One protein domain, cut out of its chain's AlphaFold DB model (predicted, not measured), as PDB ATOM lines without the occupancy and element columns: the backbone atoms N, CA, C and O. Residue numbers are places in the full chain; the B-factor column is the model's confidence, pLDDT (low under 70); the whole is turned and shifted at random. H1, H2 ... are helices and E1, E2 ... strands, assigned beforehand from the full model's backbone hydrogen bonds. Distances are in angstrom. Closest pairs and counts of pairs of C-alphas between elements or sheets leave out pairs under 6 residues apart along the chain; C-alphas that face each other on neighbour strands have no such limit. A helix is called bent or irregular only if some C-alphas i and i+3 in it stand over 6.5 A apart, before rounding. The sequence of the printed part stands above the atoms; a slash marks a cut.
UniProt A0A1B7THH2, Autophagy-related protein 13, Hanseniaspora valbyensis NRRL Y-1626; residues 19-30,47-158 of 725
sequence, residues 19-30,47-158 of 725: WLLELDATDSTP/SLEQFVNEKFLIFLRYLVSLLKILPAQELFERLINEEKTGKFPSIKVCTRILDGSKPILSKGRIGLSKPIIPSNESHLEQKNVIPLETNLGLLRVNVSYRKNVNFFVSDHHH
ATOM      1  N   TRP A  19     116.574 121.522 133.041       98.50
ATOM      2  CA  TRP A  19     117.511 122.234 133.895       98.50
ATOM      3  C   TRP A  19     117.564 123.703 133.468       98.50
ATOM      4  O   TRP A  19     117.551 124.003 132.272       98.50
ATOM      5  N   LEU A  20     117.603 124.595 134.450       97.75
ATOM      6  CA  LEU A  20     117.866 126.020 134.326       97.75
ATOM      7  C   LEU A  20     119.078 126.317 135.209       97.75
ATOM      8  O   LEU A  20     119.060 126.025 136.403       97.75
ATOM      9  N   LEU A  21     120.139 126.827 134.595       97.69
ATOM     10  CA  LEU A  21     121.331 127.319 135.271       97.69
ATOM     11  C   LEU A  21     121.385 128.809 134.949       97.69
ATOM     12  O   LEU A  21     121.411 129.172 133.771       97.69
ATOM     13  N   GLU A  22     121.343 129.650 135.973       95.75
ATOM     14  CA  GLU A  22     121.248 131.102 135.834       95.75
ATOM     15  C   GLU A  22     122.226 131.775 136.800       95.75
ATOM     16  O   GLU A  22     122.335 131.385 137.961       95.75
ATOM     17  N   LEU A  23     122.969 132.761 136.298       94.88
ATOM     18  CA  LEU A  23     123.809 133.632 137.113       94.88
ATOM     19  C   LEU A  23     123.052 134.949 137.262       94.88
ATOM     20  O   LEU A  23     122.963 135.732 136.318       94.88
ATOM     21  N   ASP A  24     122.437 135.121 138.423       91.56
ATOM     22  CA  ASP A  24     121.663 136.298 138.790       91.56
ATOM     23  C   ASP A  24     122.622 137.358 139.335       91.56
ATOM     24  O   ASP A  24     123.215 137.177 140.402       91.56
ATOM     25  N   ALA A  25     122.825 138.428 138.566       87.00
ATOM     26  CA  ALA A  25     123.685 139.533 138.964       87.00
ATOM     27  C   ALA A  25     123.130 140.212 140.227       87.00
ATOM     28  O   ALA A  25     121.927 140.204 140.484       87.00
ATOM     29  N   THR A  26     124.008 140.828 141.018       65.94
ATOM     30  CA  THR A  26     123.656 141.400 142.332       65.94
ATOM     31  C   THR A  26     122.543 142.445 142.287       65.94
ATOM     32  O   THR A  26     121.853 142.658 143.280       65.94
ATOM     33  N   ASP A  27     122.353 143.059 141.124       63.41
ATOM     34  CA  ASP A  27     121.517 144.238 140.934       63.41
ATOM     35  C   ASP A  27     120.085 143.871 140.486       63.41
ATOM     36  O   ASP A  27     119.205 144.734 140.470       63.41
ATOM     37  N   SER A  28     119.829 142.608 140.105       61.09
ATOM     38  CA  SER A  28     118.544 142.168 139.532       61.09
ATOM     39  C   SER A  28     117.535 141.588 140.527       61.09
ATOM     40  O   SER A  28     116.348 141.540 140.195       61.09
ATOM     41  N   THR A  29     117.939 141.174 141.736       64.00
ATOM     42  CA  THR A  29     117.003 140.646 142.749       64.00
ATOM     43  C   THR A  29     117.297 141.138 144.173       64.00
ATOM     44  O   THR A  29     118.458 141.276 144.558       64.00
ATOM     45  N   PRO A  30     116.256 141.356 145.006       65.06
ATOM     46  CA  PRO A  30     116.441 141.788 146.394       65.06
ATOM     47  C   PRO A  30     117.120 140.723 147.269       65.06
ATOM     48  O   PRO A  30     117.760 141.081 148.253       65.06
ATOM     49  N   SER A  47     140.754 133.218 148.218       85.19
ATOM     50  CA  SER A  47     141.479 132.817 147.013       85.19
ATOM     51  C   SER A  47     140.552 132.048 146.077       85.19
ATOM     52  O   SER A  47     139.726 131.253 146.531       85.19
ATOM     53  N   LEU A  48     140.705 132.231 144.762       86.44
ATOM     54  CA  LEU A  48     139.941 131.460 143.778       86.44
ATOM     55  C   LEU A  48     140.054 129.948 144.047       86.44
ATOM     56  O   LEU A  48     139.080 129.218 143.884       86.44
ATOM     57  N   GLU A  49     141.212 129.497 144.531       89.00
ATOM     58  CA  GLU A  49     141.442 128.127 144.993       89.00
ATOM     59  C   GLU A  49     140.599 127.761 146.226       89.00
ATOM     60  O   GLU A  49     139.975 126.701 146.244       89.00
ATOM     61  N   GLN A  50     140.516 128.640 147.228       88.31
ATOM     62  CA  GLN A  50     139.688 128.437 148.418       88.31
ATOM     63  C   GLN A  50     138.199 128.373 148.049       88.31
ATOM     64  O   GLN A  50     137.517 127.416 148.409       88.31
ATOM     65  N   PHE A  51     137.705 129.323 147.246       89.25
ATOM     66  CA  PHE A  51     136.334 129.303 146.728       89.25
ATOM     67  C   PHE A  51     136.027 128.010 145.950       89.25
ATOM     68  O   PHE A  51     134.962 127.405 146.130       89.25
ATOM     69  N   VAL A  52     136.962 127.568 145.101       92.31
ATOM     70  CA  VAL A  52     136.819 126.332 144.324       92.31
ATOM     71  C   VAL A  52     136.763 125.107 145.238       92.31
ATOM     72  O   VAL A  52     135.871 124.274 145.069       92.31
ATOM     73  N   ASN A  53     137.668 125.003 146.211       93.06
ATOM     74  CA  ASN A  53     137.796 123.837 147.084       93.06
ATOM     75  C   ASN A  53     136.679 123.746 148.137       93.06
ATOM     76  O   ASN A  53     136.136 122.660 148.349       93.06
ATOM     77  N   GLU A  54     136.305 124.865 148.764       90.69
ATOM     78  CA  GLU A  54     135.292 124.913 149.826       90.69
ATOM     79  C   GLU A  54     133.863 124.939 149.273       90.69
ATOM     80  O   GLU A  54     133.043 124.098 149.643       90.69
ATOM     81  N   LYS A  55     133.536 125.886 148.378       92.12
ATOM     82  CA  LYS A  55     132.154 126.096 147.914       92.12
ATOM     83  C   LYS A  55     131.855 125.333 146.614       92.12
ATOM     84  O   LYS A  55     130.932 124.513 146.571       92.12
ATOM     85  N   PHE A  56     132.622 125.564 145.546       95.00
ATOM     86  CA  PHE A  56     132.273 125.060 144.204       95.00
ATOM     87  C   PHE A  56     132.385 123.532 144.075       95.00
ATOM     88  O   PHE A  56     131.520 122.896 143.469       95.00
ATOM     89  N   LEU A  57     133.403 122.907 144.675       96.56
ATOM     90  CA  LEU A  57     133.586 121.455 144.625       96.56
ATOM     91  C   LEU A  57     132.465 120.706 145.365       96.56
ATOM     92  O   LEU A  57     132.005 119.665 144.889       96.56
ATOM     93  N   ILE A  58     131.984 121.240 146.494       96.75
ATOM     94  CA  ILE A  58     130.830 120.689 147.221       96.75
ATOM     95  C   ILE A  58     129.553 120.845 146.385       96.75
ATOM     96  O   ILE A  58     128.813 119.874 146.214       96.75
ATOM     97  N   PHE A  59     129.340 122.016 145.781       97.06
ATOM     98  CA  PHE A  59     128.219 122.281 144.876       97.06
ATOM     99  C   PHE A  59     128.191 121.317 143.672       97.06
ATOM    100  O   PHE A  59     127.154 120.721 143.373       97.06
ATOM    101  N   LEU A  60     129.336 121.063 143.027       97.69
ATOM    102  CA  LEU A  60     129.446 120.078 141.943       97.69
ATOM    103  C   LEU A  60     129.186 118.639 142.417       97.69
ATOM    104  O   LEU A  60     128.473 117.894 141.741       97.69
ATOM    105  N   ARG A  61     129.713 118.238 143.583       97.62
ATOM    106  CA  ARG A  61     129.433 116.919 144.185       97.62
ATOM    107  C   ARG A  61     127.941 116.743 144.483       97.62
ATOM    108  O   ARG A  61     127.390 115.672 144.216       97.62
ATOM    109  N   TYR A  62     127.275 117.790 144.972       98.00
ATOM    110  CA  TYR A  62     125.826 117.805 145.160       98.00
ATOM    111  C   TYR A  62     125.079 117.647 143.826       98.00
ATOM    112  O   TYR A  62     124.227 116.767 143.724       98.00
ATOM    113  N   LEU A  63     125.432 118.398 142.775       98.00
ATOM    114  CA  LEU A  63     124.797 118.274 141.452       98.00
ATOM    115  C   LEU A  63     124.961 116.875 140.833       98.00
ATOM    116  O   LEU A  63     123.999 116.324 140.301       98.00
ATOM    117  N   VAL A  64     126.144 116.261 140.950       98.06
ATOM    118  CA  VAL A  64     126.388 114.869 140.515       98.06
ATOM    119  C   VAL A  64     125.549 113.866 141.315       98.06
ATOM    120  O   VAL A  64     125.141 112.837 140.777       98.06
ATOM    121  N   SER A  65     125.267 114.160 142.583       98.38
ATOM    122  CA  SER A  65     124.423 113.317 143.439       98.38
ATOM    123  C   SER A  65     122.938 113.492 143.099       98.38
ATOM    124  O   SER A  65     122.226 112.501 142.961       98.38
ATOM    125  N   LEU A  66     122.494 114.732 142.859       98.12
ATOM    126  CA  LEU A  66     121.148 115.067 142.390       98.12
ATOM    127  C   LEU A  66     120.835 114.381 141.051       98.12
ATOM    128  O   LEU A  66     119.803 113.734 140.927       98.12
ATOM    129  N   LEU A  67     121.756 114.439 140.081       97.56
ATOM    130  CA  LEU A  67     121.624 113.756 138.787       97.56
ATOM    131  C   LEU A  67     121.388 112.241 138.920       97.56
ATOM    132  O   LEU A  67     120.673 111.672 138.103       97.56
ATOM    133  N   LYS A  68     121.954 111.590 139.946       97.38
ATOM    134  CA  LYS A  68     121.797 110.144 140.173       97.38
ATOM    135  C   LYS A  68     120.465 109.748 140.812       97.38
ATOM    136  O   LYS A  68     120.043 108.613 140.625       97.38
ATOM    137  N   ILE A  69     119.823 110.647 141.561       97.75
ATOM    138  CA  ILE A  69     118.546 110.375 142.250       97.75
ATOM    139  C   ILE A  69     117.314 110.845 141.462       97.75
ATOM    140  O   ILE A  69     116.187 110.632 141.904       97.75
ATOM    141  N   LEU A  70     117.498 111.509 140.315       98.00
ATOM    142  CA  LEU A  70     116.378 111.916 139.470       98.00
ATOM    143  C   LEU A  70     115.828 110.728 138.662       98.00
ATOM    144  O   LEU A  70     116.610 109.955 138.105       98.00
ATOM    145  N   PRO A  71     114.495 110.607 138.492       97.75
ATOM    146  CA  PRO A  71     113.898 109.426 137.864       97.75
ATOM    147  C   PRO A  71     114.402 109.134 136.436       97.75
ATOM    148  O   PRO A  71     114.434 107.981 136.003       97.75
ATOM    149  N   ALA A  72     114.822 110.149 135.669       97.19
ATOM    150  CA  ALA A  72     115.330 109.925 134.314       97.19
ATOM    151  C   ALA A  72     116.631 109.094 134.277       97.19
ATOM    152  O   ALA A  72     116.903 108.472 133.245       97.19
ATOM    153  N   GLN A  73     117.388 109.031 135.380       97.62
ATOM    154  CA  GLN A  73     118.571 108.178 135.508       97.62
ATOM    155  C   GLN A  73     118.200 106.688 135.479       97.62
ATOM    156  O   GLN A  73     118.813 105.934 134.728       97.62
ATOM    157  N   GLU A  74     117.151 106.266 136.196       96.31
ATOM    158  CA  GLU A  74     116.671 104.871 136.187       96.31
ATOM    159  C   GLU A  74     116.314 104.410 134.763       96.31
ATOM    160  O   GLU A  74     116.662 103.311 134.322       96.31
ATOM    161  N   LEU A  75     115.642 105.288 134.010       96.06
ATOM    162  CA  LEU A  75     115.291 105.055 132.611       96.06
ATOM    163  C   LEU A  75     116.539 104.951 131.722       96.06
ATOM    164  O   LEU A  75     116.590 104.090 130.844       96.06
ATOM    165  N   PHE A  76     117.526 105.825 131.928       96.56
ATOM    166  CA  PHE A  76     118.777 105.844 131.172       96.56
ATOM    167  C   PHE A  76     119.616 104.582 131.422       96.56
ATOM    168  O   PHE A  76     120.020 103.920 130.465       96.56
ATOM    169  N   GLU A  77     119.800 104.192 132.684       95.81
ATOM    170  CA  GLU A  77     120.529 102.978 133.062       95.81
ATOM    171  C   GLU A  77     119.848 101.711 132.536       95.81
ATOM    172  O   GLU A  77     120.521 100.827 132.000       95.81
ATOM    173  N   ARG A  78     118.511 101.635 132.603       95.25
ATOM    174  CA  ARG A  78     117.764 100.506 132.035       95.25
ATOM    175  C   ARG A  78     117.967 100.385 130.524       95.25
ATOM    176  O   ARG A  78     118.251  99.288 130.053       95.25
ATOM    177  N   LEU A  79     117.878 101.486 129.773       94.50
ATOM    178  CA  LEU A  79     118.070 101.472 128.315       94.50
ATOM    179  C   LEU A  79     119.513 101.104 127.922       94.50
ATOM    180  O   LEU A  79     119.709 100.346 126.976       94.50
ATOM    181  N   ILE A  80     120.511 101.555 128.688       94.56
ATOM    182  CA  ILE A  80     121.909 101.120 128.538       94.56
ATOM    183  C   ILE A  80     122.060  99.615 128.808       94.56
ATOM    184  O   ILE A  80     122.836  98.934 128.139       94.56
ATOM    185  N   ASN A  81     121.343  99.067 129.789       94.12
ATOM    186  CA  ASN A  81     121.415  97.642 130.107       94.12
ATOM    187  C   ASN A  81     120.660  96.774 129.077       94.12
ATOM    188  O   ASN A  81     121.112  95.670 128.775       94.12
ATOM    189  N   GLU A  82     119.588  97.285 128.464       92.38
ATOM    190  CA  GLU A  82     118.966  96.685 127.272       92.38
ATOM    191  C   GLU A  82     119.964  96.637 126.095       92.38
ATOM    192  O   GLU A  82     120.185  95.563 125.530       92.38
ATOM    193  N   GLU A  83     120.658  97.748 125.813       92.44
ATOM    194  CA  GLU A  83     121.680  97.849 124.759       92.44
ATOM    195  C   GLU A  83     122.850  96.869 124.977       92.44
ATOM    196  O   GLU A  83     123.198  96.109 124.071       92.44
ATOM    197  N   LYS A  84     123.389  96.783 126.205       92.12
ATOM    198  CA  LYS A  84     124.405  95.778 126.599       92.12
ATOM    199  C   LYS A  84     123.940  94.330 126.410       92.12
ATOM    200  O   LYS A  84     124.771  93.448 126.219       92.12
ATOM    201  N   THR A  85     122.632  94.074 126.458       93.06
ATOM    202  CA  THR A  85     122.037  92.741 126.237       93.06
ATOM    203  C   THR A  85     121.921  92.408 124.735       93.06
ATOM    204  O   THR A  85     121.314  91.407 124.359       93.06
ATOM    205  N   GLY A  86     122.461  93.250 123.843       89.62
ATOM    206  CA  GLY A  86     122.345  93.096 122.388       89.62
ATOM    207  C   GLY A  86     120.952  93.434 121.843       89.62
ATOM    208  O   GLY A  86     120.680  93.224 120.662       89.62
ATOM    209  N   LYS A  87     120.057  93.965 122.686       86.81
ATOM    210  CA  LYS A  87     118.737  94.450 122.284       86.81
ATOM    211  C   LYS A  87     118.845  95.943 122.013       86.81
ATOM    212  O   LYS A  87     118.882  96.733 122.949       86.81
ATOM    213  N   PHE A  88     118.888  96.333 120.741       81.38
ATOM    214  CA  PHE A  88     118.890  97.748 120.363       81.38
ATOM    215  C   PHE A  88     117.660  98.457 120.961       81.38
ATOM    216  O   PHE A  88     116.533  98.112 120.589       81.38
ATOM    217  N   PRO A  89     117.835  99.425 121.880       82.81
ATOM    218  CA  PRO A  89     116.709 100.042 122.560       82.81
ATOM    219  C   PRO A  89     115.926 100.918 121.576       82.81
ATOM    220  O   PRO A  89     116.467 101.805 120.913       82.81
ATOM    221  N   SER A  90     114.617 100.682 121.478       86.25
ATOM    222  CA  SER A  90     113.725 101.363 120.524       86.25
ATOM    223  C   SER A  90     113.436 102.832 120.880       86.25
ATOM    224  O   SER A  90     112.814 103.560 120.100       86.25
ATOM    225  N   ILE A  91     113.921 103.289 122.037       92.44
ATOM    226  CA  ILE A  91     113.979 104.684 122.477       92.44
ATOM    227  C   ILE A  91     115.351 104.970 123.091       92.44
ATOM    228  O   ILE A  91     115.981 104.087 123.660       92.44
ATOM    229  N   LYS A  92     115.790 106.230 123.037       94.62
ATOM    230  CA  LYS A  92     117.003 106.699 123.718       94.62
ATOM    231  C   LYS A  92     116.744 107.994 124.478       94.62
ATOM    232  O   LYS A  92     115.980 108.842 124.015       94.62
ATOM    233  N   VAL A  93     117.406 108.157 125.620       96.06
ATOM    234  CA  VAL A  93     117.486 109.442 126.330       96.06
ATOM    235  C   VAL A  93     118.564 110.293 125.654       96.06
ATOM    236  O   VAL A  93     119.610 109.784 125.258       96.06
ATOM    237  N   CYS A  94     118.299 111.584 125.464       96.31
ATOM    238  CA  CYS A  94     119.232 112.543 124.870       96.31
ATOM    239  C   CYS A  94     119.055 113.910 125.537       96.31
ATOM    240  O   CYS A  94     117.926 114.350 125.760       96.31
ATOM    241  N   THR A  95     120.161 114.605 125.790       97.25
ATOM    242  CA  THR A  95     120.167 115.990 126.269       97.25
ATOM    243  C   THR A  95     120.130 116.980 125.098       97.25
ATOM    244  O   THR A  95     120.440 116.646 123.952       97.25
ATOM    245  N   ARG A  96     119.725 118.226 125.371       95.75
ATOM    246  CA  ARG A  96     119.849 119.356 124.438       95.75
ATOM    247  C   ARG A  96     120.087 120.629 125.240       95.75
ATOM    248  O   ARG A  96     119.176 121.095 125.918       95.75
ATOM    249  N   ILE A  97     121.289 121.185 125.129       97.19
ATOM    250  CA  ILE A  97     121.615 122.504 125.678       97.19
ATOM    251  C   ILE A  97     120.863 123.560 124.856       97.19
ATOM    252  O   ILE A  97     120.766 123.451 123.630       97.19
ATOM    253  N   LEU A  98     120.281 124.545 125.536       96.19
ATOM    254  CA  LEU A  98     119.530 125.648 124.945       96.19
ATOM    255  C   LEU A  98     119.887 126.944 125.670       96.19
ATOM    256  O   LEU A  98     120.112 126.945 126.875       96.19
ATOM    257  N   ASP A  99     119.888 128.036 124.921       96.56
ATOM    258  CA  ASP A  99     120.008 129.391 125.448       96.56
ATOM    259  C   ASP A  99     118.679 129.820 126.094       96.56
ATOM    260  O   ASP A  99     117.641 129.847 125.422       96.56
ATOM    261  N   GLY A 100     118.714 130.141 127.391       94.75
ATOM    262  CA  GLY A 100     117.541 130.526 128.180       94.75
ATOM    263  C   GLY A 100     116.876 131.831 127.732       94.75
ATOM    264  O   GLY A 100     115.671 131.985 127.919       94.75
ATOM    265  N   SER A 101     117.611 132.729 127.063       94.31
ATOM    266  CA  SER A 101     117.063 133.985 126.527       94.31
ATOM    267  C   SER A 101     116.102 133.778 125.348       94.31
ATOM    268  O   SER A 101     115.372 134.695 124.968       94.31
ATOM    269  N   LYS A 102     116.095 132.586 124.730       96.25
ATOM    270  CA  LYS A 102     115.372 132.322 123.478       96.25
ATOM    271  C   LYS A 102     114.065 131.547 123.721       96.25
ATOM    272  O   LYS A 102     114.084 130.477 124.334       96.25
ATOM    273  N   PRO A 103     112.913 132.012 123.193       92.69
ATOM    274  CA  PRO A 103     111.614 131.395 123.456       92.69
ATOM    275  C   PRO A 103     111.524 129.967 122.895       92.69
ATOM    276  O   PRO A 103     111.697 129.710 121.702       92.69
ATOM    277  N   ILE A 104     111.217 129.010 123.773       91.56
ATOM    278  CA  ILE A 104     111.359 127.582 123.477       91.56
ATOM    279  C   ILE A 104     110.087 127.003 122.824       91.56
ATOM    280  O   ILE A 104     109.094 126.710 123.493       91.56
ATOM    281  N   LEU A 105     110.136 126.729 121.515       88.44
ATOM    282  CA  LEU A 105     109.009 126.159 120.762       88.44
ATOM    283  C   LEU A 105     108.565 124.764 121.264       88.44
ATOM    284  O   LEU A 105     109.372 123.866 121.532       88.44
ATOM    285  N   SER A 106     107.244 124.556 121.334       84.94
ATOM    286  CA  SER A 106     106.591 123.325 121.827       84.94
ATOM    287  C   SER A 106     106.019 122.413 120.725       84.94
ATOM    288  O   SER A 106     105.546 121.304 121.008       84.94
ATOM    289  N   LYS A 107     106.069 122.850 119.456       88.56
ATOM    290  CA  LYS A 107     105.657 122.055 118.283       88.56
ATOM    291  C   LYS A 107     106.504 120.770 118.175       88.56
ATOM    292  O   LYS A 107     107.587 120.675 118.739       88.56
ATOM    293  N   GLY A 108     105.977 119.734 117.518       89.88
ATOM    294  CA  GLY A 108     106.683 118.454 117.318       89.88
ATOM    295  C   GLY A 108     106.814 117.518 118.536       89.88
ATOM    296  O   GLY A 108     106.965 116.320 118.337       89.88
ATOM    297  N   ARG A 109     106.661 117.989 119.786       94.38
ATOM    298  CA  ARG A 109     107.027 117.203 120.995       94.38
ATOM    299  C   ARG A 109     105.983 117.109 122.111       94.38
ATOM    300  O   ARG A 109     104.912 117.713 122.006       94.38
ATOM    301  N   ILE A 110     106.263 116.310 123.145       95.31
ATOM    302  CA  ILE A 110     105.502 116.254 124.407       95.31
ATOM    303  C   ILE A 110     106.316 116.978 125.494       95.31
ATOM    304  O   ILE A 110     107.112 116.371 126.206       95.31
ATOM    305  N   GLY A 111     106.148 118.302 125.582       96.25
ATOM    306  CA  GLY A 111     106.801 119.140 126.598       96.25
ATOM    307  C   GLY A 111     106.253 118.916 128.014       96.25
ATOM    308  O   GLY A 111     105.144 118.401 128.167       96.25
ATOM    309  N   LEU A 112     107.024 119.323 129.032       95.81
ATOM    310  CA  LEU A 112     106.731 119.109 130.461       95.81
ATOM    311  C   LEU A 112     105.309 119.514 130.872       95.81
ATOM    312  O   LEU A 112     104.651 118.758 131.578       95.81
ATOM    313  N   SER A 113     104.796 120.640 130.366       94.06
ATOM    314  CA  SER A 113     103.456 121.157 130.687       94.06
ATOM    315  C   SER A 113     102.288 120.250 130.282       94.06
ATOM    316  O   SER A 113     101.154 120.526 130.660       94.06
ATOM    317  N   LYS A 114     102.521 119.169 129.523       94.56
ATOM    318  CA  LYS A 114     101.483 118.174 129.228       94.56
ATOM    319  C   LYS A 114     101.612 116.957 130.157       94.56
ATOM    320  O   LYS A 114     102.679 116.323 130.130       94.56
ATOM    321  N   PRO A 115     100.562 116.593 130.922       93.31
ATOM    322  CA  PRO A 115     100.515 115.313 131.619       93.31
ATOM    323  C   PRO A 115     100.593 114.155 130.621       93.31
ATOM    324  O   PRO A 115     100.124 114.247 129.484       93.31
ATOM    325  N   ILE A 116     101.216 113.062 131.058       93.00
ATOM    326  CA  ILE A 116     101.284 111.788 130.322       93.00
ATOM    327  C   ILE A 116     100.222 110.836 130.871       93.00
ATOM    328  O   ILE A 116      99.449 110.240 130.120       93.00
ATOM    329  N   ILE A 117     100.155 110.753 132.198       91.44
ATOM    330  CA  ILE A 117      99.053 110.169 132.946       91.44
ATOM    331  C   ILE A 117      98.192 111.351 133.420       91.44
ATOM    332  O   ILE A 117      98.740 112.235 134.078       91.44
ATOM    333  N   PRO A 118      96.891 111.416 133.083       88.62
ATOM    334  CA  PRO A 118      95.956 112.271 133.790       88.62
ATOM    335  C   PRO A 118      95.754 111.658 135.179       88.62
ATOM    336  O   PRO A 118      95.083 110.636 135.319       88.62
ATOM    337  N   SER A 119      96.427 112.249 136.158       89.25
ATOM    338  CA  SER A 119      96.129 112.142 137.584       89.25
ATOM    339  C   SER A 119      95.639 113.515 138.047       89.25
ATOM    340  O   SER A 119      95.862 114.510 137.353       89.25
ATOM    341  N   ASN A 120      95.005 113.569 139.214       89.12
ATOM    342  CA  ASN A 120      94.685 114.830 139.881       89.12
ATOM    343  C   ASN A 120      95.940 115.451 140.532       89.12
ATOM    344  O   ASN A 120      95.983 116.650 140.787       89.12
ATOM    345  N   GLU A 121      96.980 114.644 140.767       91.69
ATOM    346  CA  GLU A 121      98.286 115.094 141.253       91.69
ATOM    347  C   GLU A 121      99.139 115.767 140.168       91.69
ATOM    348  O   GLU A 121      99.094 115.398 138.989       91.69
ATOM    349  N   SER A 122     100.034 116.671 140.586       94.06
ATOM    350  CA  SER A 122     101.074 117.215 139.706       94.06
ATOM    351  C   SER A 122     101.969 116.105 139.145       94.06
ATOM    352  O   SER A 122     102.728 115.450 139.865       94.06
ATOM    353  N   HIS A 123     101.948 115.951 137.818       95.88
ATOM    354  CA  HIS A 123     102.830 115.040 137.082       95.88
ATOM    355  C   HIS A 123     104.282 115.539 136.976       95.88
ATOM    356  O   HIS A 123     105.126 114.830 136.415       95.88
ATOM    357  N   LEU A 124     104.555 116.752 137.470       97.56
ATOM    358  CA  LEU A 124     105.884 117.346 137.602       97.56
ATOM    359  C   LEU A 124     106.275 117.500 139.070       97.56
ATOM    360  O   LEU A 124     105.427 117.662 139.950       97.56
ATOM    361  N   GLU A 125     107.577 117.533 139.296       97.94
ATOM    362  CA  GLU A 125     108.200 118.027 140.514       97.94
ATOM    363  C   GLU A 125     109.326 119.000 140.133       97.94
ATOM    364  O   GLU A 125     109.787 119.021 138.986       97.94
ATOM    365  N   GLN A 126     109.737 119.833 141.083       98.06
ATOM    366  CA  GLN A 126     110.841 120.768 140.935       98.06
ATOM    367  C   GLN A 126     111.758 120.672 142.155       98.06
ATOM    368  O   GLN A 126     111.272 120.619 143.285       98.06
ATOM    369  N   LYS A 127     113.075 120.670 141.927       98.12
ATOM    370  CA  LYS A 127     114.079 120.922 142.967       98.12
ATOM    371  C   LYS A 127     114.842 122.193 142.610       98.12
ATOM    372  O   LYS A 127     115.263 122.363 141.464       98.12
ATOM    373  N   ASN A 128     115.036 123.040 143.610       97.44
ATOM    374  CA  ASN A 128     115.896 124.213 143.537       97.44
ATOM    375  C   ASN A 128     117.148 123.890 144.354       97.44
ATOM    376  O   ASN A 128     117.035 123.403 145.479       97.44
ATOM    377  N   VAL A 129     118.326 124.118 143.785       97.25
ATOM    378  CA  VAL A 129     119.603 123.971 144.488       97.25
ATOM    379  C   VAL A 129     119.864 125.249 145.283       97.25
ATOM    380  O   VAL A 129     119.497 126.335 144.832       97.25
ATOM    381  N   ILE A 130     120.491 125.129 146.457       95.56
ATOM    382  CA  ILE A 130     120.943 126.290 147.237       95.56
ATOM    383  C   ILE A 130     121.840 127.153 146.327       95.56
ATOM    384  O   ILE A 130     122.803 126.606 145.781       95.56
ATOM    385  N   PRO A 131     121.532 128.449 146.114       95.38
ATOM    386  CA  PRO A 131     122.329 129.300 145.238       95.38
ATOM    387  C   PRO A 131     123.786 129.371 145.687       95.38
ATOM    388  O   PRO A 131     124.070 129.555 146.871       95.38
ATOM    389  N   LEU A 132     124.707 129.251 144.734       93.81
ATOM    390  CA  LEU A 132     126.123 129.462 144.990       93.81
ATOM    391  C   LEU A 132     126.454 130.941 144.784       93.81
ATOM    392  O   LEU A 132     126.444 131.447 143.666       93.81
ATOM    393  N   GLU A 133     126.747 131.622 145.882       90.44
ATOM    394  CA  GLU A 133     127.295 132.976 145.907       90.44
ATOM    395  C   GLU A 133     128.652 133.039 145.187       90.44
ATOM    396  O   GLU A 133     129.542 132.229 145.453       90.44
ATOM    397  N   THR A 134     128.813 134.008 144.285       89.50
ATOM    398  CA  THR A 134     130.056 134.294 143.555       89.50
ATOM    399  C   THR A 134     130.302 135.802 143.497       89.50
ATOM    400  O   THR A 134     129.372 136.594 143.644       89.50
ATOM    401  N   ASN A 135     131.527 136.216 143.168       85.00
ATOM    402  CA  ASN A 135     131.867 137.620 142.900       85.00
ATOM    403  C   ASN A 135     131.174 138.222 141.652       85.00
ATOM    404  O   ASN A 135     131.370 139.397 141.359       85.00
ATOM    405  N   LEU A 136     130.387 137.431 140.912       87.00
ATOM    406  CA  LEU A 136     129.568 137.863 139.774       87.00
ATOM    407  C   LEU A 136     128.055 137.806 140.074       87.00
ATOM    408  O   LEU A 136     127.248 137.999 139.163       87.00
ATOM    409  N   GLY A 137     127.662 137.510 141.319       90.19
ATOM    410  CA  GLY A 137     126.273 137.304 141.739       90.19
ATOM    411  C   GLY A 137     125.952 135.854 142.125       90.19
ATOM    412  O   GLY A 137     126.844 135.045 142.391       90.19
ATOM    413  N   LEU A 138     124.663 135.518 142.182       92.12
ATOM    414  CA  LEU A 138     124.167 134.223 142.652       92.12
ATOM    415  C   LEU A 138     123.996 133.232 141.491       92.12
ATOM    416  O   LEU A 138     123.112 133.389 140.648       92.12
ATOM    417  N   LEU A 139     124.786 132.157 141.477       95.38
ATOM    418  CA  LEU A 139     124.569 131.014 140.590       95.38
ATOM    419  C   LEU A 139     123.418 130.157 141.140       95.38
ATOM    420  O   LEU A 139     123.613 129.314 142.021       95.38
ATOM    421  N   ARG A 140     122.206 130.363 140.616       95.94
ATOM    422  CA  ARG A 140     121.019 129.559 140.938       95.94
ATOM    423  C   ARG A 140     120.926 128.380 139.956       95.94
ATOM    424  O   ARG A 140     121.199 128.516 138.760       95.94
ATOM    425  N   VAL A 141     120.541 127.199 140.445       98.19
ATOM    426  CA  VAL A 141     120.314 126.010 139.601       98.19
ATOM    427  C   VAL A 141     118.990 125.364 139.976       98.19
ATOM    428  O   VAL A 141     118.763 125.004 141.126       98.19
ATOM    429  N   ASN A 142     118.114 125.207 138.988       98.06
ATOM    430  CA  ASN A 142     116.739 124.757 139.162       98.06
ATOM    431  C   ASN A 142     116.437 123.624 138.169       98.06
ATOM    432  O   ASN A 142     116.745 123.737 136.981       98.06
ATOM    433  N   VAL A 143     115.815 122.532 138.622       98.62
ATOM    434  CA  VAL A 143     115.408 121.412 137.756       98.62
ATOM    435  C   VAL A 143     113.925 121.098 137.912       98.62
ATOM    436  O   VAL A 143     113.449 120.820 139.009       98.62
ATOM    437  N   SER A 144     113.190 121.100 136.797       98.44
ATOM    438  CA  SER A 144     111.801 120.632 136.714       98.44
ATOM    439  C   SER A 144     111.750 119.308 135.951       98.44
ATOM    440  O   SER A 144     112.143 119.254 134.783       98.44
ATOM    441  N   TYR A 145     111.231 118.247 136.563       98.50
ATOM    442  CA  TYR A 145     111.221 116.895 135.991       98.50
ATOM    443  C   TYR A 145     109.868 116.203 136.145       98.50
ATOM    444  O   TYR A 145     108.984 116.641 136.883       98.50
ATOM    445  N   ARG A 146     109.676 115.112 135.402       98.00
ATOM    446  CA  ARG A 146     108.510 114.234 135.532       98.00
ATOM    447  C   ARG A 146     108.745 113.196 136.620       98.00
ATOM    448  O   ARG A 146     109.722 112.464 136.547       98.00
ATOM    449  N   LYS A 147     107.777 113.031 137.525       96.88
ATOM    450  CA  LYS A 147     107.737 111.881 138.449       96.88
ATOM    451  C   LYS A 147     107.579 110.552 137.691       96.88
ATOM    452  O   LYS A 147     108.187 109.545 138.015       96.88
ATOM    453  N   ASN A 148     106.750 110.562 136.644       95.69
ATOM    454  CA  ASN A 148     106.392 109.372 135.873       95.69
ATOM    455  C   ASN A 148     107.281 109.216 134.627       95.69
ATOM    456  O   ASN A 148     107.027 109.849 133.596       95.69
ATOM    457  N   VAL A 149     108.291 108.347 134.728       96.50
ATOM    458  CA  VAL A 149     109.309 108.077 133.688       96.50
ATOM    459  C   VAL A 149     109.379 106.617 133.226       96.50
ATOM    460  O   VAL A 149     110.220 106.272 132.401       96.50
ATOM    461  N   ASN A 150     108.508 105.739 133.725       94.50
ATOM    462  CA  ASN A 150     108.548 104.315 133.386       94.50
ATOM    463  C   ASN A 150     107.913 104.039 132.002       94.50
ATOM    464  O   ASN A 150     106.798 103.526 131.886       94.50
ATOM    465  N   PHE A 151     108.599 104.465 130.937       93.81
ATOM    466  CA  PHE A 151     108.186 104.255 129.547       93.81
ATOM    467  C   PHE A 151     108.423 102.807 129.117       93.81
ATOM    468  O   PHE A 151     109.452 102.228 129.442       93.81
ATOM    469  N   PHE A 152     107.528 102.262 128.295       90.38
ATOM    470  CA  PHE A 152     107.736 100.995 127.599       90.38
ATOM    471  C   PHE A 152     107.327 101.147 126.135       90.38
ATOM    472  O   PHE A 152     106.315 101.790 125.830       90.38
ATOM    473  N   VAL A 153     108.085 100.527 125.232       89.38
ATOM    474  CA  VAL A 153     107.668 100.317 123.843       89.38
ATOM    475  C   VAL A 153     107.100  98.908 123.747       89.38
ATOM    476  O   VAL A 153     107.751  97.941 124.121       89.38
ATOM    477  N   SER A 154     105.851  98.803 123.298       87.25
ATOM    478  CA  SER A 154     105.167  97.526 123.099       87.25
ATOM    479  C   SER A 154     105.016  97.285 121.603       87.25
ATOM    480  O   SER A 154     104.200  97.936 120.937       87.25
ATOM    481  N   ASP A 155     105.829  96.367 121.084       81.25
ATOM    482  CA  ASP A 155     105.790  95.956 119.687       81.25
ATOM    483  C   ASP A 155     104.581  95.049 119.442       81.25
ATOM    484  O   ASP A 155     104.545  93.877 119.823       81.25
ATOM    485  N   HIS A 156     103.561  95.621 118.788       73.69
ATOM    486  CA  HIS A 156     102.256  94.983 118.538       73.69
ATOM    487  C   HIS A 156     102.359  93.621 117.829       73.69
ATOM    488  O   HIS A 156     101.454  92.800 117.972       73.69
ATOM    489  N   HIS A 157     103.455  93.350 117.114       68.56
ATOM    490  CA  HIS A 157     103.685  92.079 116.422       68.56
ATOM    491  C   HIS A 157     103.740  90.870 117.373       68.56
ATOM    492  O   HIS A 157     103.120  89.848 117.079       68.56
ATOM    493  N   HIS A 158     104.393  90.985 118.536       60.72
ATOM    494  CA  HIS A 158     104.461  89.873 119.493       60.72
ATOM    495  C   HIS A 158     103.118  89.609 120.187       60.72
ATOM    496  O   HIS A 158     102.765  88.453 120.411       60.72
TER     497      HIS A 158
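Overview. This is residues 19 to 30 and 47 to 158 of the 725 residues of the protein "Autophagy-related protein 13" of Hanseniaspora valbyensis NRRL Y-1626 (UniProt A0A1B7THH2). A narrow three-stranded sheet has one long helix, H1, running along one face, and a second helix, H2, turns away from H1 past one end of the sheet. A wide loop of residues 85 to 123 runs from H2 back to E2, with residues 101 to 111 sticking out, and a tail of residues 147 to 158 follows E3. The 124 printed residues hold two named helices and three named strands in the order E1, H1, H2, E2, E3; the sheet runs E1, E3, E2, antiparallel throughout, and the class is mixed, helices and strands. The whole is loose, with a radius of gyration of the C-alphas of 18.7 A, and elongated, spanning 62 by 32 by 27 A.

Arrangement. Start at E1, residues 19 to 24, an edge strand beside the inner strand E3, residues 137 to 146. They are antiparallel at 163 degrees; look for N 20 and O 142, 2.8 A apart. On the other side of E3 is the edge strand E2, residues 124 to 134, antiparallel to E3 at 165 degrees, with N 129 and O 141 at 2.8 A; E2 and E3 form a hairpin. The sheet is twisted, its C-alphas lying up to 4.4 A off the best plane. H1, residues 48 to 69, is on the sheet at a height of 10.4 A, over E2 and, only just, over E3 with 3 C-alphas. It runs along the strands, at 0 degrees to E2 on the local plane; the closest C-alphas, of Phe 59 and Leu 132, are 7.5 A apart. H2, residues 71 to 84, is close to H1 but not clearly touching: the closest C-alphas, of Leu 67 and Gln 73, are 7.2 A apart. Their lines are only just about perpendicular, at 71 degrees. H2 is only just not on the sheet, with 4 pairs of C-alphas within 10 A, and is apart from E1. In H1 14 of 18 and in H2 9 of 10 O i to N i+4 pairs are within hydrogen-bond range.

Along the chain. Find C-alpha 19 at (117.511, 122.234, 133.895), where E1 begins its 15.5 A. After the cut, H1 starts at C-alpha 48, (139.941, 131.460, 143.778), and covers 30.1 A, with a kink of 33 degrees near residue 55; it is neither bent nor irregular, but only just, C-alphas 54 and 57 being 6.5 A apart. H2 covers 20.6 A, E2 30.1 A and E3 29.8 A, ending at C-alpha 146, (108.510, 114.234, 135.532).

Size, cuts and confidence. The C-alphas farthest apart, of Ser 47 and His 157, are 63.4 A apart. Residues 31 to 46 are not printed, and C-alphas 30 and 47 are 26.6 A apart across this cut. The link from H2 to E2 is long, 39 residues. Mean pLDDT of the printed part is 91.9; residues 26 to 30 and 157 to 158 are under 70.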